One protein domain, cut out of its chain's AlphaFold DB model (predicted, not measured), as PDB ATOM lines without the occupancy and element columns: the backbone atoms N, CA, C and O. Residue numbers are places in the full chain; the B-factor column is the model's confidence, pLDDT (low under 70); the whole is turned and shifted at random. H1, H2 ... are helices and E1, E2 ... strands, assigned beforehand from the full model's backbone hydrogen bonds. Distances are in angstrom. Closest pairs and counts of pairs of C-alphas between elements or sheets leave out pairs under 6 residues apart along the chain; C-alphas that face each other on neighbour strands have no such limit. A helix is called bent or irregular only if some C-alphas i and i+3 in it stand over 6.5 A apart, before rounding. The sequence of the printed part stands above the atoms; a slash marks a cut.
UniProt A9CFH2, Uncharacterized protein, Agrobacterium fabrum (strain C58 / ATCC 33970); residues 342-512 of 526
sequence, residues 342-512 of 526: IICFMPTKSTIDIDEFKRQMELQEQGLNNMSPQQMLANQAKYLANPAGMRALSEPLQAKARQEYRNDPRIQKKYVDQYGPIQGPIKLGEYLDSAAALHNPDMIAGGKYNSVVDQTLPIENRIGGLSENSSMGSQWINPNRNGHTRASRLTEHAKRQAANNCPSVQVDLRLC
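AT A GLANCE: This is residues 342 to 512 of the 526 residues of an uncharacterized protein of Agrobacterium fabrum (strain C58 / ATCC 33970) (UniProt A9CFH2). This is an elongated helical body with a pair of helices at each end: H2 and H7 pack on each other at one end, H4 and H5 at the other, and the long, kinked H3 runs along one side from H2 toward H4. Near the middle H1 and H6 meet at 50 degrees, the two short strands E1 and E4 pair beside H1, and the hairpin E2 and E3 sits between H3 and H1. The printed part has 171 residues with seven named helices and four named strands, in the order E1 H1 H2 H3 H4 H5 E2 E3 H6 H7 E4, and the class is mostly helix. E1 and E4 are a parallel sheet of two strands, E2 and E3 an antiparallel one. The whole is compact, with a radius of gyration of the C-alphas of 17.0 A, and spans 56 by 32 by 29 A.

HOW THE PARTS SIT: The printed part begins with E1, residues 342 to 345, the parallel neighbour of E4, residues 507 to 511, with 34 degrees between their directions. N 343 and O 508, 3.0 A apart, and N 345 and O 510, 2.8 A apart, are within hydrogen-bond range. H1, residues 354 to 369, comes closest to E4 at the C-alphas of Glu 365 and Leu 509, 5.9 A apart. H1, with residues 356 to 361 alone, touches H6, residues 466 to 476, at a steep tilt of 50 degrees, the same way; their closest C-alphas are those of Phe 357 and Glu 468, 5.0 A apart. H2, residues 373 to 385, touches H7, residues 486 to 499, with residues 373 to 377 alone, at a steep tilt of 46 degrees, opposite ways; the closest C-alphas are those of Pro 373 and Ala 494, 4.9 A apart. H3, residues 387 to 407, touches no helix; its closest C-alpha to E2, residues 435 to 437, is that of Gln 398, 5.4 A from that of Ala 437. H4, residues 409 to 419, touches residues 423 to 428 alone of H5, residues 423 to 434, and is only just about perpendicular to it at 71 degrees; the closest C-alphas, of Val 416 and Gly 424, are 4.3 A apart. E2 and E3, residues 463 to 465, are an antiparallel hairpin, with N 436 and O 464 2.8 A apart. H6 and H7 only just touch, with 3 pairs of C-alphas within 8 A, the closest those of Trp 476 and Arg 486, 4.9 A apart. Helix packing is mostly crossed, no touching pair being at a shallow tilt. H1 and H3 are apart, for instance. Every O i to N i+4 pair is within hydrogen-bond range in H1, H2, H4, H5 and H7, against 15 of 17 in H3 and 5 of 7 in H6.

IN THESE COORDINATES: E1 begins at C-alpha 342, at (183.312, 247.428, 210.464). H1 is 22.1 A long, H2 18.4 A, and H3, the longest helix, 30.4 A. H3 has a kink of 29 degrees near residue 394 and is only just irregular, with C-alphas 393 and 396 6.7 A apart. H4 is 15.2 A long, H5 16.7 A, E2 7.2 A, E3 7.3 A and H6 15.8 A. H7, 20.2 A long, ends at C-alpha 499, at (178.963, 263.489, 219.955). E4 is 13.2 A long and ends at C-alpha 511, at (183.317, 237.241, 208.950).

THE WHOLE: The two C-alphas farthest apart, those of Ile 422 and Ala 499, are 57.0 A apart. The printed part has no cut. The link from E2 to E3, residues 438 to 462, is long. Residues 479 to 484 stand free. The mean pLDDT of the printed part is 87.4; residue 452 and residues 478 to 483 are under 70.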
ATOM      1  N   ILE A 342     183.100 248.831 210.792       89.75
ATOM      2  CA  ILE A 342     183.312 247.428 210.464       89.75
ATOM      3  C   ILE A 342     184.187 246.785 211.551       89.75
ATOM      4  O   ILE A 342     185.286 247.261 211.890       89.75
ATOM      5  N   ILE A 343     183.708 245.671 212.109       91.06
ATOM      6  CA  ILE A 343     184.475 244.829 213.032       91.06
ATOM      7  C   ILE A 343     184.545 243.404 212.485       91.06
ATOM      8  O   ILE A 343     183.563 242.668 212.474       91.06
ATOM      9  N   CYS A 344     185.746 243.002 212.080       91.44
ATOM     10  CA  CYS A 344     186.045 241.655 211.613       91.44
ATOM     11  C   CYS A 344     186.139 240.642 212.766       91.44
ATOM     12  O   CYS A 344     186.948 240.810 213.687       91.44
ATOM     13  N   PHE A 345     185.390 239.549 212.678       92.50
ATOM     14  CA  PHE A 345     185.483 238.369 213.540       92.50
ATOM     15  C   PHE A 345     185.871 237.133 212.722       92.50
ATOM     16  O   PHE A 345     185.518 237.014 211.552       92.50
ATOM     17  N   MET A 346     186.577 236.195 213.356       90.69
ATOM     18  CA  MET A 346     186.857 234.865 212.801       90.69
ATOM     19  C   MET A 346     186.690 233.807 213.895       90.69
ATOM     20  O   MET A 346     187.044 234.078 215.042       90.69
ATOM     21  N   PRO A 347     186.207 232.595 213.590       91.38
ATOM     22  CA  PRO A 347     186.229 231.489 214.536       91.38
ATOM     23  C   PRO A 347     187.638 231.238 215.089       91.38
ATOM     24  O   PRO A 347     188.610 231.143 214.341       91.38
ATOM     25  N   THR A 348     187.758 231.108 216.412       88.62
ATOM     26  CA  THR A 348     189.044 230.860 217.097       88.62
ATOM     27  C   THR A 348     189.608 229.455 216.852       88.62
ATOM     28  O   THR A 348     190.772 229.195 217.156       88.62
ATOM     29  N   LYS A 349     188.791 228.541 216.315       88.94
ATOM     30  CA  LYS A 349     189.124 227.154 215.965       88.94
ATOM     31  C   LYS A 349     188.356 226.758 214.703       88.94
ATOM     32  O   LYS A 349     187.238 227.218 214.498       88.94
ATOM     33  N   SER A 350     188.914 225.846 213.911       88.06
ATOM     34  CA  SER A 350     188.274 225.292 212.705       88.06
ATOM     35  C   SER A 350     187.111 224.330 212.983       88.06
ATOM     36  O   SER A 350     186.387 223.980 212.062       88.06
ATOM     37  N   THR A 351     186.931 223.892 214.232       90.44
ATOM     38  CA  THR A 351     185.855 222.979 214.663       90.44
ATOM     39  C   THR A 351     184.565 223.698 215.070       90.44
ATOM     40  O   THR A 351     183.669 223.063 215.615       90.44
ATOM     41  N   ILE A 352     184.522 225.022 214.927       91.50
ATOM     42  CA  ILE A 352     183.381 225.872 215.280       91.50
ATOM     43  C   ILE A 352     182.422 225.891 214.094       91.50
ATOM     44  O   ILE A 352     182.867 226.013 212.952       91.50
ATOM     45  N   ASP A 353     181.124 225.798 214.367       91.81
ATOM     46  CA  ASP A 353     180.101 225.908 213.330       91.81
ATOM     47  C   ASP A 353     180.073 227.353 212.802       91.81
ATOM     48  O   ASP A 353     179.793 228.302 213.537       91.81
ATOM     49  N   ILE A 354     180.423 227.529 211.524       91.62
ATOM     50  CA  ILE A 354     180.535 228.848 210.887       91.62
ATOM     51  C   ILE A 354     179.155 229.488 210.697       91.62
ATOM     52  O   ILE A 354     179.042 230.708 210.827       91.62
ATOM     53  N   ASP A 355     178.114 228.695 210.434       91.00
ATOM     54  CA  ASP A 355     176.762 229.203 210.204       91.00
ATOM     55  C   ASP A 355     176.115 229.624 211.529       91.00
ATOM     56  O   ASP A 355     175.541 230.712 211.619       91.00
ATOM     57  N   GLU A 356     176.294 228.840 212.596       90.12
ATOM     58  CA  GLU A 356     175.879 229.229 213.951       90.12
ATOM     59  C   GLU A 356     176.699 230.423 214.475       90.12
ATOM     60  O   GLU A 356     176.128 231.356 215.044       90.12
ATOM     61  N   PHE A 357     178.017 230.463 214.234       92.25
ATOM     62  CA  PHE A 357     178.857 231.618 214.573       92.25
ATOM     63  C   PHE A 357     178.378 232.885 213.855       92.25
ATOM     64  O   PHE A 357     178.247 233.940 214.479       92.25
ATOM     65  N   LYS A 358     178.057 232.781 212.558       91.62
ATOM     66  CA  LYS A 358     177.517 233.891 211.769       91.62
ATOM     67  C   LYS A 358     176.143 234.331 212.279       91.62
ATOM     68  O   LYS A 358     175.944 235.524 212.476       91.62
ATOM     69  N   ARG A 359     175.230 233.396 212.566       90.06
ATOM     70  CA  ARG A 359     173.906 233.698 213.139       90.06
ATOM     71  C   ARG A 359     174.028 234.453 214.461       90.06
ATOM     72  O   ARG A 359     173.353 235.458 214.662       90.06
ATOM     73  N   GLN A 360     174.899 234.002 215.366       90.94
ATOM     74  CA  GLN A 360     175.118 234.699 216.634       90.94
ATOM     75  C   GLN A 360     175.744 236.087 216.428       90.94
ATOM     76  O   GLN A 360     175.349 237.032 217.106       90.94
ATOM     77  N   MET A 361     176.671 236.236 215.479       92.12
ATOM     78  CA  MET A 361     177.272 237.524 215.118       92.12
ATOM     79  C   MET A 361     176.242 238.513 214.540       92.12
ATOM     80  O   MET A 361     176.236 239.677 214.933       92.12
ATOM     81  N   GLU A 362     175.313 238.060 213.696       89.56
ATOM     82  CA  GLU A 362     174.198 238.882 213.196       89.56
ATOM     83  C   GLU A 362     173.281 239.355 214.346       89.56
ATOM     84  O   GLU A 362     172.842 240.505 214.363       89.56
ATOM     85  N   LEU A 363     173.044 238.518 215.365       87.31
ATOM     86  CA  LEU A 363     172.288 238.917 216.561       87.31
ATOM     87  C   LEU A 363     173.055 239.914 217.455       87.31
ATOM     88  O   LEU A 363     172.438 240.787 218.069       87.31
ATOM     89  N   GLN A 364     174.388 239.823 217.523       90.19
ATOM     90  CA  GLN A 364     175.234 240.824 218.192       90.19
ATOM     91  C   GLN A 364     175.160 242.181 217.481       90.19
ATOM     92  O   GLN A 364     175.021 243.213 218.138       90.19
ATOM     93  N   GLU A 365     175.213 242.180 216.146       90.88
ATOM     94  CA  GLU A 365     175.085 243.380 215.318       90.88
ATOM     95  C   GLU A 365     173.724 244.052 215.520       90.88
ATOM     96  O   GLU A 365     173.668 245.241 215.840       90.88
ATOM     97  N   GLN A 366     172.632 243.288 215.411       87.06
ATOM     98  CA  GLN A 366     171.273 243.780 215.661       87.06
ATOM     99  C   GLN A 366     171.147 244.366 217.072       87.06
ATOM    100  O   GLN A 366     170.636 245.472 217.237       87.06
ATOM    101  N   GLY A 367     171.685 243.683 218.087       86.81
ATOM    102  CA  GLY A 367     171.691 244.170 219.466       86.81
ATOM    103  C   GLY A 367     172.427 245.505 219.650       86.81
ATOM    104  O   GLY A 367     171.958 246.357 220.404       86.81
ATOM    105  N   LEU A 368     173.555 245.716 218.960       89.69
ATOM    106  CA  LEU A 368     174.291 246.990 218.966       89.69
ATOM    107  C   LEU A 368     173.573 248.084 218.159       89.69
ATOM    108  O   LEU A 368     173.553 249.242 218.573       89.69
ATOM    109  N   ASN A 369     172.956 247.734 217.032       89.50
ATOM    110  CA  ASN A 369     172.247 248.681 216.170       89.50
ATOM    111  C   ASN A 369     170.855 249.074 216.705       89.50
ATOM    112  O   ASN A 369     170.366 250.149 216.362       89.50
ATOM    113  N   ASN A 370     170.274 248.282 217.612       84.44
ATOM    114  CA  ASN A 370     169.022 248.579 218.320       84.44
ATOM    115  C   ASN A 370     169.213 249.398 219.618       84.44
ATOM    116  O   ASN A 370     168.259 249.569 220.377       84.44
ATOM    117  N   MET A 371     170.420 249.905 219.908       84.56
ATOM    118  CA  MET A 371     170.679 250.781 221.062       84.56
ATOM    119  C   MET A 371     171.348 252.099 220.668       84.56
ATOM    120  O   MET A 371     172.088 252.179 219.684       84.56
ATOM    121  N   SER A 372     171.116 253.143 221.469       90.44
ATOM    122  CA  SER A 372     171.780 254.432 221.269       90.44
ATOM    123  C   SER A 372     173.257 254.374 221.691       90.44
ATOM    124  O   SER A 372     173.616 253.625 222.611       90.44
ATOM    125  N   PRO A 373     174.138 255.197 221.091       92.50
ATOM    126  CA  PRO A 373     175.545 255.263 221.488       92.50
ATOM    127  C   PRO A 373     175.741 255.573 222.981       92.50
ATOM    128  O   PRO A 373     176.610 254.999 223.637       92.50
ATOM    129  N   GLN A 374     174.898 256.440 223.548       91.94
ATOM    130  CA  GLN A 374     174.911 256.808 224.964       91.94
ATOM    131  C   GLN A 374     174.527 255.618 225.860       91.94
ATOM    132  O   GLN A 374     175.169 255.395 226.888       91.94
ATOM    133  N   GLN A 375     173.526 254.826 225.462       91.44
ATOM    134  CA  GLN A 375     173.111 253.620 226.184       91.44
ATOM    135  C   GLN A 375     174.212 252.552 226.176       91.44
ATOM    136  O   GLN A 375     174.535 252.002 227.230       91.44
ATOM    137  N   MET A 376     174.836 252.312 225.018       93.19
ATOM    138  CA  MET A 376     175.952 251.373 224.878       93.19
ATOM    139  C   MET A 376     177.122 251.754 225.803       93.19
ATOM    140  O   MET A 376     177.637 250.917 226.550       93.19
ATOM    141  N   LEU A 377     177.504 253.038 225.822       92.19
ATOM    142  CA  LEU A 377     178.564 253.560 226.690       92.19
ATOM    143  C   LEU A 377     178.212 253.459 228.183       92.19
ATOM    144  O   LEU A 377     179.069 253.090 228.985       92.19
ATOM    145  N   ALA A 378     176.963 253.740 228.567       91.19
ATOM    146  CA  ALA A 378     176.505 253.616 229.951       91.19
ATOM    147  C   ALA A 378     176.516 252.157 230.445       91.19
ATOM    148  O   ALA A 378     176.880 251.895 231.596       91.19
ATOM    149  N   ASN A 379     176.162 251.203 229.579       90.56
ATOM    150  CA  ASN A 379     176.237 249.773 229.876       90.56
ATOM    151  C   ASN A 379     177.692 249.314 230.050       90.56
ATOM    152  O   ASN A 379     178.015 248.704 231.073       90.56
ATOM    153  N   GLN A 380     178.588 249.678 229.120       88.94
ATOM    154  CA  GLN A 380     180.021 249.380 229.239       88.94
ATOM    155  C   GLN A 380     180.625 249.987 230.517       88.94
ATOM    156  O   GLN A 380     181.351 249.301 231.231       88.94
ATOM    157  N   ALA A 381     180.300 251.239 230.856       88.44
ATOM    158  CA  ALA A 381     180.815 251.895 232.061       88.44
ATOM    159  C   ALA A 381     180.420 251.151 233.352       88.44
ATOM    160  O   ALA A 381     181.261 250.941 234.225       88.44
ATOM    161  N   LYS A 382     179.164 250.693 233.456       88.50
ATOM    162  CA  LYS A 382     178.692 249.882 234.593       88.50
ATOM    163  C   LYS A 382     179.365 248.510 234.651       88.50
ATOM    164  O   LYS A 382     179.742 248.066 235.733       88.50
ATOM    165  N   TYR A 383     179.550 247.864 233.500       86.38
ATOM    166  CA  TYR A 383     180.271 246.596 233.410       86.38
ATOM    167  C   TYR A 383     181.731 246.733 233.848       86.38
ATOM    168  O   TYR A 383     182.184 245.955 234.679       86.38
ATOM    169  N   LEU A 384     182.445 247.751 233.362       85.56
ATOM    170  CA  LEU A 384     183.839 248.018 233.728       85.56
ATOM    171  C   LEU A 384     184.002 248.380 235.212       85.56
ATOM    172  O   LEU A 384     185.003 248.001 235.814       85.56
ATOM    173  N   ALA A 385     183.021 249.060 235.814       88.06
ATOM    174  CA  ALA A 385     183.037 249.399 237.237       88.06
ATOM    175  C   ALA A 385     182.870 248.175 238.161       88.06
ATOM    176  O   ALA A 385     183.452 248.148 239.243       88.06
ATOM    177  N   ASN A 386     182.087 247.162 237.762       88.00
ATOM    178  CA  ASN A 386     181.941 245.921 238.531       88.00
ATOM    179  C   ASN A 386     181.652 244.693 237.635       88.00
ATOM    180  O   ASN A 386     180.507 244.228 237.568       88.00
ATOM    181  N   PRO A 387     182.678 244.103 236.987       85.88
ATOM    182  CA  PRO A 387     182.477 242.986 236.063       85.88
ATOM    183  C   PRO A 387     181.942 241.715 236.735       85.88
ATOM    184  O   PRO A 387     181.309 240.891 236.077       85.88
ATOM    185  N   ALA A 388     182.222 241.510 238.026       86.31
ATOM    186  CA  ALA A 388     181.736 240.353 238.776       86.31
ATOM    187  C   ALA A 388     180.251 240.517 239.133       86.31
ATOM    188  O   ALA A 388     179.438 239.655 238.809       86.31
ATOM    189  N   GLY A 389     179.880 241.664 239.713       87.12
ATOM    190  CA  GLY A 389     178.498 241.969 240.080       87.12
ATOM    191  C   GLY A 389     177.561 242.037 238.877       87.12
ATOM    192  O   GLY A 389     176.464 241.491 238.935       87.12
ATOM    193  N   MET A 390     177.990 242.628 237.754       86.94
ATOM    194  CA  MET A 390     177.150 242.660 236.551       86.94
ATOM    195  C   MET A 390     176.921 241.251 235.972       86.94
ATOM    196  O   MET A 390     175.823 240.970 235.500       86.94
ATOM    197  N   ARG A 391     177.908 240.341 236.043       83.31
ATOM    198  CA  ARG A 391     177.712 238.937 235.633       83.31
ATOM    199  C   ARG A 391     176.772 238.190 236.580       83.31
ATOM    200  O   ARG A 391     175.875 237.514 236.086       83.31
ATOM    201  N   ALA A 392     176.913 238.376 237.894       85.94
ATOM    202  CA  ALA A 392     176.039 237.766 238.902       85.94
ATOM    203  C   ALA A 392     174.562 238.196 238.764       85.94
ATOM    204  O   ALA A 392     173.665 237.419 239.072       85.94
ATOM    205  N   LEU A 393     174.290 239.403 238.249       84.31
ATOM    206  CA  LEU A 393     172.930 239.836 237.890       84.31
ATOM    207  C   LEU A 393     172.386 239.126 236.637       84.31
ATOM    208  O   LEU A 393     171.184 238.883 236.540       84.31
ATOM    209  N   SER A 394     173.259 238.779 235.687       81.81
ATOM    210  CA  SER A 394     172.878 238.107 234.438       81.81
ATOM    211  C   SER A 394     172.717 236.585 234.591       81.81
ATOM    212  O   SER A 394     171.884 235.984 233.923       81.81
ATOM    213  N   GLU A 395     173.464 235.945 235.491       82.94
ATOM    214  CA  GLU A 395     173.449 234.492 235.719       82.94
ATOM    215  C   GLU A 395     172.045 233.891 235.985       82.94
ATOM    216  O   GLU A 395     171.655 232.968 235.259       82.94
ATOM    217  N   PRO A 396     171.210 234.413 236.913       86.38
ATOM    218  CA  PRO A 396     169.856 233.887 237.115       86.38
ATOM    219  C   PRO A 396     168.942 234.118 235.901       86.38
ATOM    220  O   PRO A 396     168.037 233.323 235.645       86.38
ATOM    221  N   LEU A 397     169.189 235.171 235.113       86.69
ATOM    222  CA  LEU A 397     168.442 235.455 233.887       86.69
ATOM    223  C   LEU A 397     168.839 234.495 232.749       86.69
ATOM    224  O   LEU A 397     167.965 234.045 232.011       86.69
ATOM    225  N   GLN A 398     170.117 234.102 232.651       84.88
ATOM    226  CA  GLN A 398     170.578 233.033 231.749       84.88
ATOM    227  C   GLN A 398     169.923 231.691 232.101       84.88
ATOM    228  O   GLN A 398     169.426 230.992 231.214       84.88
ATOM    229  N   ALA A 399     169.872 231.343 233.392       87.00
ATOM    230  CA  ALA A 399     169.199 230.135 233.863       87.00
ATOM    231  C   ALA A 399     167.694 230.153 233.528       87.00
ATOM    232  O   ALA A 399     167.174 229.170 232.994       87.00
ATOM    233  N   LYS A 400     167.014 231.287 233.752       89.38
ATOM    234  CA  LYS A 400     165.601 231.482 233.396       89.38
ATOM    235  C   LYS A 400     165.359 231.329 231.891       89.38
ATOM    236  O   LYS A 400     164.487 230.558 231.507       89.38
ATOM    237  N   ALA A 401     166.160 231.973 231.040       89.69
ATOM    238  CA  ALA A 401     166.029 231.868 229.583       89.69
ATOM    239  C   ALA A 401     166.204 230.420 229.073       89.69
ATOM    240  O   ALA A 401     165.480 229.981 228.180       89.69
ATOM    241  N   ARG A 402     167.116 229.643 229.678       90.94
ATOM    242  CA  ARG A 402     167.291 228.207 229.378       90.94
ATOM    243  C   ARG A 402     166.096 227.361 229.823       90.94
ATOM    244  O   ARG A 402     165.731 226.420 229.120       90.94
ATOM    245  N   GLN A 403     165.482 227.681 230.964       91.06
ATOM    246  CA  GLN A 403     164.253 227.022 231.423       91.06
ATOM    247  C   GLN A 403     163.058 227.364 230.525       91.06
ATOM    248  O   GLN A 403     162.328 226.458 230.135       91.06
ATOM    249  N   GLU A 404     162.889 228.632 230.141       91.75
ATOM    250  CA  GLU A 404     161.866 229.067 229.180       91.75
ATOM    251  C   GLU A 404     162.016 228.327 227.844       91.75
ATOM    252  O   GLU A 404     161.050 227.745 227.364       91.75
ATOM    253  N   TYR A 405     163.232 228.244 227.292       92.75
ATOM    254  CA  TYR A 405     163.500 227.498 226.057       92.75
ATOM    255  C   TYR A 405     163.186 225.998 226.182       92.75
ATOM    256  O   TYR A 405     162.571 225.417 225.291       92.75
ATOM    257  N   ARG A 406     163.577 225.359 227.296       93.38
ATOM    258  CA  ARG A 406     163.282 223.939 227.569       93.38
ATOM    259  C   ARG A 406     161.777 223.666 227.690       93.38
ATOM    260  O   ARG A 406     161.331 222.570 227.354       93.38
ATOM    261  N   ASN A 407     161.020 224.639 228.192       93.19
ATOM    262  CA  ASN A 407     159.600 224.504 228.504       93.19
ATOM    263  C   ASN A 407     158.671 225.047 227.403       93.19
ATOM    264  O   ASN A 407     157.461 224.854 227.501       93.19
ATOM    265  N   ASP A 408     159.197 225.705 226.365       94.00
ATOM    266  CA  ASP A 408     158.386 226.230 225.265       94.00
ATOM    267  C   ASP A 408     157.775 225.079 224.433       94.00
ATOM    268  O   ASP A 408     158.519 224.253 223.885       94.00
ATOM    269  N   PRO A 409     156.435 225.015 224.278       93.12
ATOM    270  CA  PRO A 409     155.778 223.930 223.552       93.12
ATOM    271  C   PRO A 409     156.220 223.789 222.090       93.12
ATOM    272  O   PRO A 409     156.192 222.683 221.556       93.12
ATOM    273  N   ARG A 410     156.649 224.876 221.432       93.38
ATOM    274  CA  ARG A 410     157.125 224.857 220.037       93.38
ATOM    275  C   ARG A 410     158.492 224.194 219.942       93.38
ATOM    276  O   ARG A 410     158.711 223.376 219.053       93.38
ATOM    277  N   ILE A 411     159.385 224.498 220.887       93.88
ATOM    278  CA  ILE A 411     160.701 223.860 220.991       93.88
ATOM    279  C   ILE A 411     160.537 222.376 221.324       93.88
ATOM    280  O   ILE A 411     161.086 221.530 220.620       93.88
ATOM    281  N   GLN A 412     159.730 222.039 222.333       93.31
ATOM    282  CA  GLN A 412     159.455 220.643 222.679       93.31
ATOM    283  C   GLN A 412     158.872 219.876 221.487       93.31
ATOM    284  O   GLN A 412     159.379 218.808 221.138       93.31
ATOM    285  N   LYS A 413     157.875 220.453 220.801       93.88
ATOM    286  CA  LYS A 413     157.290 219.871 219.590       93.88
ATOM    287  C   LYS A 413     158.323 219.686 218.478       93.88
ATOM    288  O   LYS A 413     158.381 218.597 217.927       93.88
ATOM    289  N   LYS A 414     159.183 220.670 218.195       93.88
ATOM    290  CA  LYS A 414     160.248 220.559 217.179       93.88
ATOM    291  C   LYS A 414     161.143 219.335 217.412       93.88
ATOM    292  O   LYS A 414     161.398 218.576 216.482       93.88
ATOM    293  N   TYR A 415     161.592 219.119 218.650       93.69
ATOM    294  CA  TYR A 415     162.439 217.971 218.986       93.69
ATOM    295  C   TYR A 415     161.665 216.640 219.002       93.69
ATOM    296  O   TYR A 415     162.212 215.615 218.601       93.69
ATOM    297  N   VAL A 416     160.395 216.636 219.418       94.31
ATOM    298  CA  VAL A 416     159.529 215.441 219.364       94.31
ATOM    299  C   VAL A 416     159.173 215.056 217.925       94.31
ATOM    300  O   VAL A 416     159.189 213.872 217.604       94.31
ATOM    301  N   ASP A 417     158.916 216.021 217.044       95.50
ATOM    302  CA  ASP A 417     158.635 215.777 215.626       95.50
ATOM    303  C   ASP A 417     159.885 215.257 214.887       95.50
ATOM    304  O   ASP A 417     159.768 214.425 213.990       95.50
ATOM    305  N   GLN A 418     161.087 215.709 215.277       95.50
ATOM    306  CA  GLN A 418     162.352 215.310 214.646       95.50
ATOM    307  C   GLN A 418     162.916 213.973 215.160       95.50
ATOM    308  O   GLN A 418     163.492 213.217 214.378       95.50
ATOM    309  N   TYR A 419     162.787 213.677 216.460       94.81
ATOM    310  CA  TYR A 419     163.424 212.511 217.097       94.81
ATOM    311  C   TYR A 419     162.428 211.520 217.730       94.81
ATOM    312  O   TYR A 419     162.822 210.446 218.180       94.81
ATOM    313  N   GLY A 420     161.136 211.844 217.769       95.38
ATOM    314  CA  GLY A 420     160.099 211.060 218.441       95.38
ATOM    315  C   GLY A 420     159.919 211.418 219.927       95.38
ATOM    316  O   GLY A 420     160.762 212.091 220.526       95.38
ATOM    317  N   PRO A 421     158.832 210.946 220.567       93.25
ATOM    318  CA  PRO A 421     158.421 211.391 221.906       93.25
ATOM    319  C   PRO A 421     159.384 210.996 223.036       93.25
ATOM    320  O   PRO A 421     159.405 211.659 224.068       93.25
ATOM    321  N   ILE A 422     160.185 209.940 222.851       91.94
ATOM    322  CA  ILE A 422     161.160 209.473 223.852       91.94
ATOM    323  C   ILE A 422     162.513 210.176 223.673       91.94
ATOM    324  O   ILE A 422     163.093 210.655 224.644       91.94
ATOM    325  N   GLN A 423     163.023 210.257 222.439       95.12
ATOM    326  CA  GLN A 423     164.354 210.816 222.168       95.12
ATOM    327  C   GLN A 423     164.353 212.347 222.065       95.12
ATOM    328  O   GLN A 423     165.364 212.965 222.380       95.12
ATOM    329  N   GLY A 424     163.236 212.981 221.687       94.50
ATOM    330  CA  GLY A 424     163.124 214.441 221.578       94.50
ATOM    331  C   GLY A 424     163.548 215.190 222.850       94.50
ATOM    332  O   GLY A 424     164.460 216.014 222.779       94.50
ATOM    333  N   PRO A 425     162.979 214.878 224.032       93.56
ATOM    334  CA  PRO A 425     163.388 215.495 225.297       93.56
ATOM    335  C   PRO A 425     164.858 215.242 225.673       93.56
ATOM    336  O   PRO A 425     165.490 216.110 226.278       93.56
ATOM    337  N   ILE A 426     165.414 214.082 225.294       93.62
ATOM    338  CA  ILE A 426     166.825 213.730 225.524       93.62
ATOM    339  C   ILE A 426     167.729 214.593 224.634       93.62
ATOM    340  O   ILE A 426     168.634 215.249 225.143       93.62
ATOM    341  N   LYS A 427     167.433 214.686 223.331       94.75
ATOM    342  CA  LYS A 427     168.179 215.520 222.372       94.75
ATOM    343  C   LYS A 427     168.071 217.017 222.655       94.75
ATOM    344  O   LYS A 427     169.050 217.733 222.467       94.75
ATOM    345  N   LEU A 428     166.943 217.486 223.189       94.31
ATOM    346  CA  LEU A 428     166.819 218.849 223.712       94.31
ATOM    347  C   LEU A 428     167.710 219.070 224.949       94.31
ATOM    348  O   LEU A 428     168.265 220.154 225.120       94.31
ATOM    349  N   GLY A 429     167.869 218.049 225.798       93.81
ATOM    350  CA  GLY A 429     168.829 218.051 226.902       93.81
ATOM    351  C   GLY A 429     170.271 218.180 226.414       93.81
ATOM    352  O   GLY A 429     170.918 219.170 226.739       93.81
ATOM    353  N   GLU A 430     170.714 217.246 225.566       93.56
ATOM    354  CA  GLU A 430     172.059 217.243 224.970       93.56
ATOM    355  C   GLU A 430     172.389 218.573 224.268       93.56
ATOM    356  O   GLU A 430     173.471 219.128 224.460       93.56
ATOM    357  N   TYR A 431     171.444 219.132 223.497       92.31
ATOM    358  CA  TYR A 431     171.619 220.444 222.871       92.31
ATOM    359  C   TYR A 431     171.844 221.542 223.914       92.31
ATOM    360  O   TYR A 431     172.811 222.297 223.808       92.31
ATOM    361  N   LEU A 432     170.989 221.618 224.941       92.81
ATOM    362  CA  LEU A 432     171.100 222.632 225.989       92.81
ATOM    363  C   LEU A 432     172.420 222.525 226.762       92.81
ATOM    364  O   LEU A 432     172.958 223.562 227.153       92.81
ATOM    365  N   ASP A 433     172.964 221.326 226.951       92.62
ATOM    366  CA  ASP A 433     174.269 221.122 227.594       92.62
ATOM    367  C   ASP A 433     175.436 221.669 226.744       92.62
ATOM    368  O   ASP A 433     176.432 222.141 227.292       92.62
ATOM    369  N   SER A 434     175.284 221.698 225.414       90.69
ATOM    370  CA  SER A 434     176.242 222.301 224.465       90.69
ATOM    371  C   SER A 434     175.976 223.779 224.116       90.69
ATOM    372  O   SER A 434     176.756 224.400 223.389       90.69
ATOM    373  N   ALA A 435     174.884 224.356 224.621       91.12
ATOM    374  CA  ALA A 435     174.396 225.685 224.256       91.12
ATOM    375  C   ALA A 435     174.407 226.671 225.440       91.12
ATOM    376  O   ALA A 435     174.474 226.280 226.603       91.12
ATOM    377  N   ALA A 436     174.280 227.967 225.155       88.00
ATOM    378  CA  ALA A 436     174.200 229.066 226.114       88.00
ATOM    379  C   ALA A 436     173.004 229.984 225.814       88.00
ATOM    380  O   ALA A 436     172.520 230.040 224.684       88.00
ATOM    381  N   ALA A 437     172.542 230.734 226.820       87.62
ATOM    382  CA  ALA A 437     171.634 231.856 226.583       87.62
ATOM    383  C   ALA A 437     172.415 233.012 225.948       87.62
ATOM    384  O   ALA A 437     173.454 233.416 226.475       87.62
ATOM    385  N   LEU A 438     171.938 233.521 224.812       85.19
ATOM    386  CA  LEU A 438     172.681 234.501 224.027       85.19
ATOM    387  C   LEU A 438     172.523 235.905 224.611       85.19
ATOM    388  O   LEU A 438     171.417 236.431 224.755       85.19
ATOM    389  N   HIS A 439     173.652 236.523 224.946       78.06
ATOM    390  CA  HIS A 439     173.701 237.889 225.445       78.06
ATOM    391  C   HIS A 439     173.929 238.827 224.257       78.06
ATOM    392  O   HIS A 439     175.069 239.044 223.857       78.06
ATOM    393  N   ASN A 440     172.841 239.336 223.674       81.31
ATOM    394  CA  ASN A 440     172.859 240.120 222.438       81.31
ATOM    395  C   ASN A 440     172.537 241.601 222.738       81.31
ATOM    396  O   ASN A 440     171.388 241.906 223.063       81.31
ATOM    397  N   PRO A 441     173.507 242.533 222.665       82.75
ATOM    398  CA  PRO A 441     174.937 242.305 222.447       82.75
ATOM    399  C   PRO A 441     175.670 241.895 223.737       82.75
ATOM    400  O   PRO A 441     175.102 241.971 224.828       82.75
ATOM    401  N   ASP A 442     176.926 241.454 223.634       86.31
ATOM    402  CA  ASP A 442     177.767 241.011 224.755       86.31
ATOM    403  C   ASP A 442     177.925 242.144 225.788       86.31
ATOM    404  O   ASP A 442     178.029 243.320 225.434       86.31
ATOM    405  N   MET A 443     177.965 241.820 227.082       84.88
ATOM    406  CA  MET A 443     178.182 242.798 228.159       84.88
ATOM    407  C   MET A 443     179.451 243.646 227.956       84.88
ATOM    408  O   MET A 443     179.446 244.838 228.258       84.88
ATOM    409  N   ILE A 444     180.515 243.051 227.409       85.56
ATOM    410  CA  ILE A 444     181.776 243.717 227.054       85.56
ATOM    411  C   ILE A 444     181.564 244.685 225.878       85.56
ATOM    412  O   ILE A 444     182.148 245.767 225.854       85.56
ATOM    413  N   ALA A 445     180.709 244.318 224.919       84.69
ATOM    414  CA  ALA A 445     180.340 245.160 223.783       84.69
ATOM    415  C   ALA A 445     179.354 246.286 224.162       84.69
ATOM    416  O   ALA A 445     179.289 247.296 223.468       84.69
ATOM    417  N   GLY A 446     178.648 246.175 225.293       84.31
ATOM    418  CA  GLY A 446     177.666 247.162 225.768       84.31
ATOM    419  C   GLY A 446     176.265 246.602 226.017       84.31
ATOM    420  O   GLY A 446     175.301 247.364 226.103       84.31
ATOM    421  N   GLY A 447     176.134 245.283 226.146       85.44
ATOM    422  CA  GLY A 447     174.895 244.590 226.480       85.44
ATOM    423  C   GLY A 447     174.255 245.005 227.803       85.44
ATOM    424  O   GLY A 447     174.920 245.422 228.755       85.44
ATOM    425  N   LYS A 448     172.931 244.827 227.886       81.94
ATOM    426  CA  LYS A 448     172.138 245.067 229.099       81.94
ATOM    427  C   LYS A 448     172.430 243.995 230.159       81.94
ATOM    428  O   LYS A 448     171.914 242.892 230.085       81.94
ATOM    429  N   TYR A 449     173.177 244.340 231.206       76.19
ATOM    430  CA  TYR A 449     173.480 243.436 232.332       76.19
ATOM    431  C   TYR A 449     172.243 242.962 233.130       76.19
ATOM    432  O   TYR A 449     172.334 242.012 233.903       76.19
ATOM    433  N   ASN A 450     171.101 243.640 232.980       75.19
ATOM    434  CA  ASN A 450     169.834 243.355 233.662       75.19
ATOM    435  C   ASN A 450     168.770 242.703 232.757       75.19
ATOM    436  O   ASN A 450     167.633 242.536 233.191       75.19
ATOM    437  N   SER A 451     169.112 242.366 231.510       74.50
ATOM    438  CA  SER A 451     168.235 241.656 230.578       74.50
ATOM    439  C   SER A 451     169.080 240.697 229.762       74.50
ATOM    440  O   SER A 451     169.785 241.113 228.846       74.50
ATOM    441  N   VAL A 452     168.999 239.411 230.088       65.81
ATOM    442  CA  VAL A 452     169.632 238.376 229.275       65.81
ATOM    443  C   VAL A 452     168.653 237.944 228.208       65.81
ATOM    444  O   VAL A 452     167.502 237.629 228.506       65.81
ATOM    445  N   VAL A 453     169.169 237.901 226.983       70.25
ATOM    446  CA  VAL A 453     168.418 237.769 225.742       70.25
ATOM    447  C   VAL A 453     167.484 238.953 225.459       70.25
ATOM    448  O   VAL A 453     166.877 239.551 226.348       70.25
ATOM    449  N   ASP A 454     167.361 239.287 224.179       72.94
ATOM    450  CA  ASP A 454     166.307 240.161 223.683       72.94
ATOM    451  C   ASP A 454     164.978 239.384 223.614       72.94
ATOM    452  O   ASP A 454     164.872 238.349 222.951       72.94
ATOM    453  N   GLN A 455     163.957 239.867 224.325       72.69
ATOM    454  CA  GLN A 455     162.632 239.240 224.359       72.69
ATOM    455  C   GLN A 455     161.821 239.471 223.076       72.69
ATOM    456  O   GLN A 455     160.858 238.743 222.844       72.69
ATOM    457  N   THR A 456     162.214 240.424 222.224       72.38
ATOM    458  CA  THR A 456     161.617 240.602 220.892       72.38
ATOM    459  C   THR A 456     162.032 239.486 219.928       72.38
ATOM    460  O   THR A 456     161.302 239.182 218.985       72.38
ATOM    461  N   LEU A 457     163.161 238.813 220.189       75.06
ATOM    462  CA  LEU A 457     163.605 237.688 219.374       75.06
ATOM    463  C   LEU A 457     162.708 236.452 219.584       75.06
ATOM    464  O   LEU A 457     162.352 236.131 220.734       75.06
ATOM    465  N   PRO A 458     162.413 235.702 218.499       83.44
ATOM    466  CA  PRO A 458     161.800 234.378 218.569       83.44
ATOM    467  C   PRO A 458     162.551 233.459 219.538       83.44
ATOM    468  O   PRO A 458     163.772 233.572 219.682       83.44
ATOM    469  N   ILE A 459     161.836 232.546 220.207       85.69
ATOM    470  CA  ILE A 459     162.394 231.675 221.258       85.69
ATOM    471  C   ILE A 459     163.590 230.857 220.739       85.69
ATOM    472  O   ILE A 459     164.568 230.651 221.451       85.69
ATOM    473  N   GLU A 460     163.563 230.494 219.458       84.81
ATOM    474  CA  GLU A 460     164.598 229.777 218.720       84.81
ATOM    475  C   GLU A 460     165.935 230.536 218.699       84.81
ATOM    476  O   GLU A 460     166.990 229.915 218.783       84.81
ATOM    477  N   ASN A 461     165.892 231.871 218.641       85.44
ATOM    478  CA  ASN A 461     167.068 232.741 218.577       85.44
ATOM    479  C   ASN A 461     167.622 233.139 219.954       85.44
ATOM    480  O   ASN A 461     168.617 233.857 220.027       85.44
ATOM    481  N   ARG A 462     167.001 232.673 221.044       87.38
ATOM    482  CA  ARG A 462     167.390 233.024 222.421       87.38
ATOM    483  C   ARG A 462     168.551 232.204 222.972       87.38
ATOM    484  O   ARG A 462     169.255 232.651 223.878       87.38
ATOM    485  N   ILE A 463     168.739 231.013 222.419       89.94
ATOM    486  CA  ILE A 463     169.783 230.055 222.769       89.94
ATOM    487  C   ILE A 463     170.676 229.832 221.533       89.94
ATOM    488  O   ILE A 463     170.244 230.013 220.390       89.94
ATOM    489  N   GLY A 464     171.939 229.479 221.751       91.44
ATOM    490  CA  GLY A 464     172.883 229.145 220.683       91.44
ATOM    491  C   GLY A 464     174.105 228.390 221.193       91.44
ATOM    492  O   GLY A 464     174.308 228.294 222.401       91.44
ATOM    493  N   GLY A 465     174.909 227.840 220.284       90.88
ATOM    494  CA  GLY A 465     176.115 227.070 220.600       90.88
ATOM    495  C   GLY A 465     177.081 227.808 221.537       90.88
ATOM    496  O   GLY A 465     177.408 228.983 221.335       90.88
ATOM    497  N   LEU A 466     177.523 227.122 222.601       91.38
ATOM    498  CA  LEU A 466     178.414 227.679 223.626       91.38
ATOM    499  C   LEU A 466     179.817 227.963 223.068       91.38
ATOM    500  O   LEU A 466     180.457 228.930 223.487       91.38
ATOM    501  N   SER A 467     180.293 227.127 222.144       90.62
ATOM    502  CA  SER A 467     181.611 227.235 221.507       90.62
ATOM    503  C   SER A 467     181.720 228.499 220.657       90.62
ATOM    504  O   SER A 467     182.696 229.241 220.759       90.62
ATOM    505  N   GLU A 468     180.684 228.770 219.872       92.38
ATOM    506  CA  GLU A 468     180.535 229.911 218.976       92.38
ATOM    507  C   GLU A 468     180.458 231.204 219.797       92.38
ATOM    508  O   GLU A 468     181.273 232.113 219.603       92.38
ATOM    509  N   ASN A 469     179.581 231.223 220.808       89.19
ATOM    510  CA  ASN A 469     179.411 232.351 221.726       89.19
ATOM    511  C   ASN A 469     180.716 232.663 222.477       89.19
ATOM    512  O   ASN A 469     181.142 233.812 222.559       89.19
ATOM    513  N   SER A 470     181.411 231.634 222.971       88.69
ATOM    514  CA  SER A 470     182.682 231.783 223.695       88.69
ATOM    515  C   SER A 470     183.827 232.235 222.777       88.69
ATOM    516  O   SER A 470     184.669 233.050 223.168       88.69
ATOM    517  N   SER A 471     183.854 231.748 221.533       90.50
ATOM    518  CA  SER A 471     184.795 232.180 220.495       90.50
ATOM    519  C   SER A 471     184.610 233.656 220.141       90.50
ATOM    520  O   SER A 471     185.594 234.371 219.966       90.50
ATOM    521  N   MET A 472     183.368 234.140 220.066       89.06
ATOM    522  CA  MET A 472     183.068 235.546 219.796       89.06
ATOM    523  C   MET A 472     183.310 236.434 221.026       89.06
ATOM    524  O   MET A 472     184.011 237.441 220.931       89.06
ATOM    525  N   GLY A 473     182.829 236.018 222.201       87.94
ATOM    526  CA  GLY A 473     183.001 236.720 223.475       87.94
ATOM    527  C   GLY A 473     184.472 236.965 223.827       87.94
ATOM    528  O   GLY A 473     184.874 238.079 224.171       87.94
ATOM    529  N   SER A 474     185.319 235.944 223.649       86.81
ATOM    530  CA  SER A 474     186.769 236.055 223.872       86.81
ATOM    531  C   SER A 474     187.492 236.987 222.891       86.81
ATOM    532  O   SER A 474     188.581 237.452 223.214       86.81
ATOM    533  N   GLN A 475     186.904 237.311 221.734       89.56
ATOM    534  CA  GLN A 475     187.492 238.215 220.737       89.56
ATOM    535  C   GLN A 475     187.229 239.703 220.994       89.56
ATOM    536  O   GLN A 475     187.919 240.542 220.398       89.56
ATOM    537  N   TRP A 476     186.263 240.048 221.857       88.25
ATOM    538  CA  TRP A 476     186.003 241.438 222.254       88.25
ATOM    539  C   TRP A 476     187.190 242.057 223.003       88.25
ATOM    540  O   TRP A 476     187.506 243.237 222.813       88.25
ATOM    541  N   ILE A 477     187.876 241.244 223.809       82.44
ATOM    542  CA  ILE A 477     189.067 241.601 224.586       82.44
ATOM    543  C   ILE A 477     190.299 240.996 223.901       82.44
ATOM    544  O   ILE A 477     190.259 239.873 223.417       82.44
ATOM    545  N   ASN A 478     191.417 241.722 223.858       67.25
ATOM    546  CA  ASN A 478     192.680 241.162 223.376       67.25
ATOM    547  C   ASN A 478     193.456 240.538 224.557       67.25
ATOM    548  O   ASN A 478     193.793 241.279 225.483       67.25
ATOM    549  N   PRO A 479     193.793 239.232 224.547       53.88
ATOM    550  CA  PRO A 479     194.636 238.639 225.590       53.88
ATOM    551  C   PRO A 479     196.069 239.211 225.614       53.88
ATOM    552  O   PRO A 479     196.722 239.188 226.658       53.88
ATOM    553  N   ASN A 480     196.553 239.795 224.510       51.53
ATOM    554  CA  ASN A 480     197.945 240.228 224.336       51.53
ATOM    555  C   ASN A 480     198.236 241.679 224.787       51.53
ATOM    556  O   ASN A 480     199.079 242.346 224.198       51.53
ATOM    557  N   ARG A 481     197.552 242.175 225.830       47.03
ATOM    558  CA  ARG A 481     197.864 243.410 226.603       47.03
ATOM    559  C   ARG A 481     198.036 244.754 225.857       47.03
ATOM    560  O   ARG A 481     198.330 245.753 226.509       47.03
ATOM    561  N   ASN A 482     197.802 244.836 224.551       52.94
ATOM    562  CA  ASN A 482     197.834 246.106 223.818       52.94
ATOM    563  C   ASN A 482     196.501 246.861 223.958       52.94
ATOM    564  O   ASN A 482     195.433 246.253 223.902       52.94
ATOM    565  N   GLY A 483     196.550 248.195 224.067       64.12
ATOM    566  CA  GLY A 483     195.380 249.067 224.289       64.12
ATOM    567  C   GLY A 483     194.360 249.156 223.140       64.12
ATOM    568  O   GLY A 483     193.439 249.966 223.205       64.12
ATOM    569  N   HIS A 484     194.513 248.340 222.095       75.81
ATOM    570  CA  HIS A 484     193.600 248.245 220.959       75.81
ATOM    571  C   HIS A 484     192.905 246.876 220.970       75.81
ATOM    572  O   HIS A 484     193.527 245.837 220.734       75.81
ATOM    573  N   THR A 485     191.601 246.881 221.245       86.94
ATOM    574  CA  THR A 485     190.721 245.705 221.229       86.94
ATOM    575  C   THR A 485     189.488 245.989 220.365       86.94
ATOM    576  O   THR A 485     189.207 247.142 220.026       86.94
ATOM    577  N   ARG A 486     188.705 244.954 220.026       90.75
ATOM    578  CA  ARG A 486     187.418 245.156 219.335       90.75
ATOM    579  C   ARG A 486     186.467 245.999 220.183       90.75
ATOM    580  O   ARG A 486     185.858 246.931 219.665       90.75
ATOM    581  N   ALA A 487     186.414 245.724 221.488       89.12
ATOM    582  CA  ALA A 487     185.637 246.515 222.432       89.12
ATOM    583  C   ALA A 487     186.108 247.978 222.477       89.12
ATOM    584  O   ALA A 487     185.271 248.867 222.416       89.12
ATOM    585  N   SER A 488     187.419 248.260 222.491       87.69
ATOM    586  CA  SER A 488     187.911 249.646 222.545       87.69
ATOM    587  C   SER A 488     187.632 250.426 221.252       87.69
ATOM    588  O   SER A 488     187.266 251.599 221.338       87.69
ATOM    589  N   ARG A 489     187.729 249.784 220.071       89.88
ATOM    590  CA  ARG A 489     187.287 250.369 218.784       89.88
ATOM    591  C   ARG A 489     185.797 250.721 218.829       89.88
ATOM    592  O   ARG A 489     185.418 251.826 218.446       89.88
ATOM    593  N   LEU A 490     184.969 249.817 219.357       92.31
ATOM    594  CA  LEU A 490     183.530 250.022 219.537       92.31
ATOM    595  C   LEU A 490     183.223 251.170 220.520       92.31
ATOM    596  O   LEU A 490     182.422 252.048 220.202       92.31
ATOM    597  N   THR A 491     183.904 251.234 221.672       91.81
ATOM    598  CA  THR A 491     183.780 252.337 222.643       91.81
ATOM    599  C   THR A 491     184.147 253.686 222.020       91.81
ATOM    600  O   THR A 491     183.444 254.676 222.224       91.81
ATOM    601  N   GLU A 492     185.256 253.762 221.277       91.12
ATOM    602  CA  GLU A 492     185.695 255.005 220.635       91.12
ATOM    603  C   GLU A 492     184.709 255.452 219.551       91.12
ATOM    604  O   GLU A 492     184.333 256.624 219.486       91.12
ATOM    605  N   HIS A 493     184.236 254.512 218.734       92.44
ATOM    606  CA  HIS A 493     183.233 254.785 217.721       92.44
ATOM    607  C   HIS A 493     181.929 255.304 218.340       92.44
ATOM    608  O   HIS A 493     181.469 256.374 217.948       92.44
ATOM    609  N   ALA A 494     181.385 254.642 219.365       92.94
ATOM    610  CA  ALA A 494     180.171 255.105 220.034       92.94
ATOM    611  C   ALA A 494     180.334 256.488 220.688       92.94
ATOM    612  O   ALA A 494     179.392 257.274 220.677       92.94
ATOM    613  N   LYS A 495     181.525 256.852 221.191       93.31
ATOM    614  CA  LYS A 495     181.798 258.228 221.654       93.31
ATOM    615  C   LYS A 495     181.656 259.253 220.522       93.31
ATOM    616  O   LYS A 495     181.062 260.306 220.741       93.31
ATOM    617  N   ARG A 496     182.155 258.943 219.320       90.69
ATOM    618  CA  ARG A 496     182.006 259.805 218.130       90.69
ATOM    619  C   ARG A 496     180.539 259.884 217.674       90.69
ATOM    620  O   ARG A 496     180.032 260.979 217.461       90.69
ATOM    621  N   GLN A 497     179.836 258.752 217.613       88.69
ATOM    622  CA  GLN A 497     178.410 258.692 217.254       88.69
ATOM    623  C   GLN A 497     177.531 259.458 218.263       88.69
ATOM    624  O   GLN A 497     176.621 260.185 217.865       88.69
ATOM    625  N   ALA A 498     177.838 259.364 219.563       88.75
ATOM    626  CA  ALA A 498     177.175 260.134 220.615       88.75
ATOM    627  C   ALA A 498     177.391 261.645 220.437       88.75
ATOM    628  O   ALA A 498     176.424 262.401 220.473       88.75
ATOM    629  N   ALA A 499     178.634 262.081 220.195       90.50
ATOM    630  CA  ALA A 499     178.963 263.489 219.955       90.50
ATOM    631  C   ALA A 499     178.259 264.058 218.707       90.50
ATOM    632  O   ALA A 499     177.863 265.221 218.691       90.50
ATOM    633  N   ASN A 500     178.041 263.222 217.690       87.00
ATOM    634  CA  ASN A 500     177.349 263.598 216.459       87.00
ATOM    635  C   ASN A 500     175.810 263.494 216.552       87.00
ATOM    636  O   ASN A 500     175.119 263.810 215.577       87.00
ATOM    637  N   ASN A 501     175.257 263.104 217.710       85.50
ATOM    638  CA  ASN A 501     173.833 262.820 217.939       85.50
ATOM    639  C   ASN A 501     173.255 261.800 216.940       85.50
ATOM    640  O   ASN A 501     172.234 262.050 216.297       85.50
ATOM    641  N   CYS A 502     173.940 260.670 216.773       84.00
ATOM    642  CA  CYS A 502     173.487 259.563 215.935       84.00
ATOM    643  C   CYS A 502     172.454 258.684 216.666       84.00
ATOM    644  O   CYS A 502     172.598 258.465 217.872       84.00
ATOM    645  N   PRO A 503     171.425 258.169 215.963       84.38
ATOM    646  CA  PRO A 503     170.304 257.464 216.593       84.38
ATOM    647  C   PRO A 503     170.677 256.077 217.137       84.38
ATOM    648  O   PRO A 503     170.068 255.609 218.094       84.38
ATOM    649  N   SER A 504     171.685 255.429 216.552       88.31
ATOM    650  CA  SER A 504     172.169 254.103 216.940       88.31
ATOM    651  C   SER A 504     173.691 254.022 216.862       88.31
ATOM    652  O   SER A 504     174.345 254.962 216.400       88.31
ATOM    653  N   VAL A 505     174.268 252.909 217.332       87.75
ATOM    654  CA  VAL A 505     175.721 252.692 217.271       87.75
ATOM    655  C   VAL A 505     176.225 252.625 215.822       87.75
ATOM    656  O   VAL A 505     177.211 253.285 215.538       87.75
ATOM    657  N   GLN A 506     175.529 251.942 214.904       88.44
ATOM    658  CA  GLN A 506     175.933 251.720 213.499       88.44
ATOM    659  C   GLN A 506     177.227 250.900 213.352       88.44
ATOM    660  O   GLN A 506     178.287 251.394 212.965       88.44
ATOM    661  N   VAL A 507     177.108 249.604 213.619       90.31
ATOM    662  CA  VAL A 507     178.149 248.596 213.383       90.31
ATOM    663  C   VAL A 507     177.761 247.621 212.276       90.31
ATOM    664  O   VAL A 507     176.579 247.405 212.018       90.31
ATOM    665  N   ASP A 508     178.780 247.019 211.674       89.38
ATOM    666  CA  ASP A 508     178.711 245.920 210.712       89.38
ATOM    667  C   ASP A 508     179.736 244.861 211.155       89.38
ATOM    668  O   ASP A 508     180.949 245.117 211.209       89.38
ATOM    669  N   LEU A 509     179.241 243.707 211.601       91.38
ATOM    670  CA  LEU A 509     180.052 242.626 212.152       91.38
ATOM    671  C   LEU A 509     180.265 241.576 211.062       91.38
ATOM    672  O   LEU A 509     179.362 240.822 210.707       91.38
ATOM    673  N   ARG A 510     181.486 241.515 210.523       89.38
ATOM    674  CA  ARG A 510     181.800 240.700 209.342       89.38
ATOM    675  C   ARG A 510     182.668 239.500 209.682       89.38
ATOM    676  O   ARG A 510     183.602 239.590 210.479       89.38
ATOM    677  N   LEU A 511     182.423 238.395 208.980       90.38
ATOM    678  CA  LEU A 511     183.317 237.241 208.950       90.38
ATOM    679  C   LEU A 511     184.512 237.568 208.039       90.38
ATOM    680  O   LEU A 511     184.430 237.415 206.820       90.38
ATOM    681  N   CYS A 512     185.600 238.087 208.610       88.50
ATOM    682  CA  CYS A 512     186.785 238.503 207.856       88.50
ATOM    683  C   CYS A 512     188.073 238.452 208.688       88.50
ATOM    684  O   CYS A 512     188.038 238.612 209.910       88.50
TER     685      CYS A 512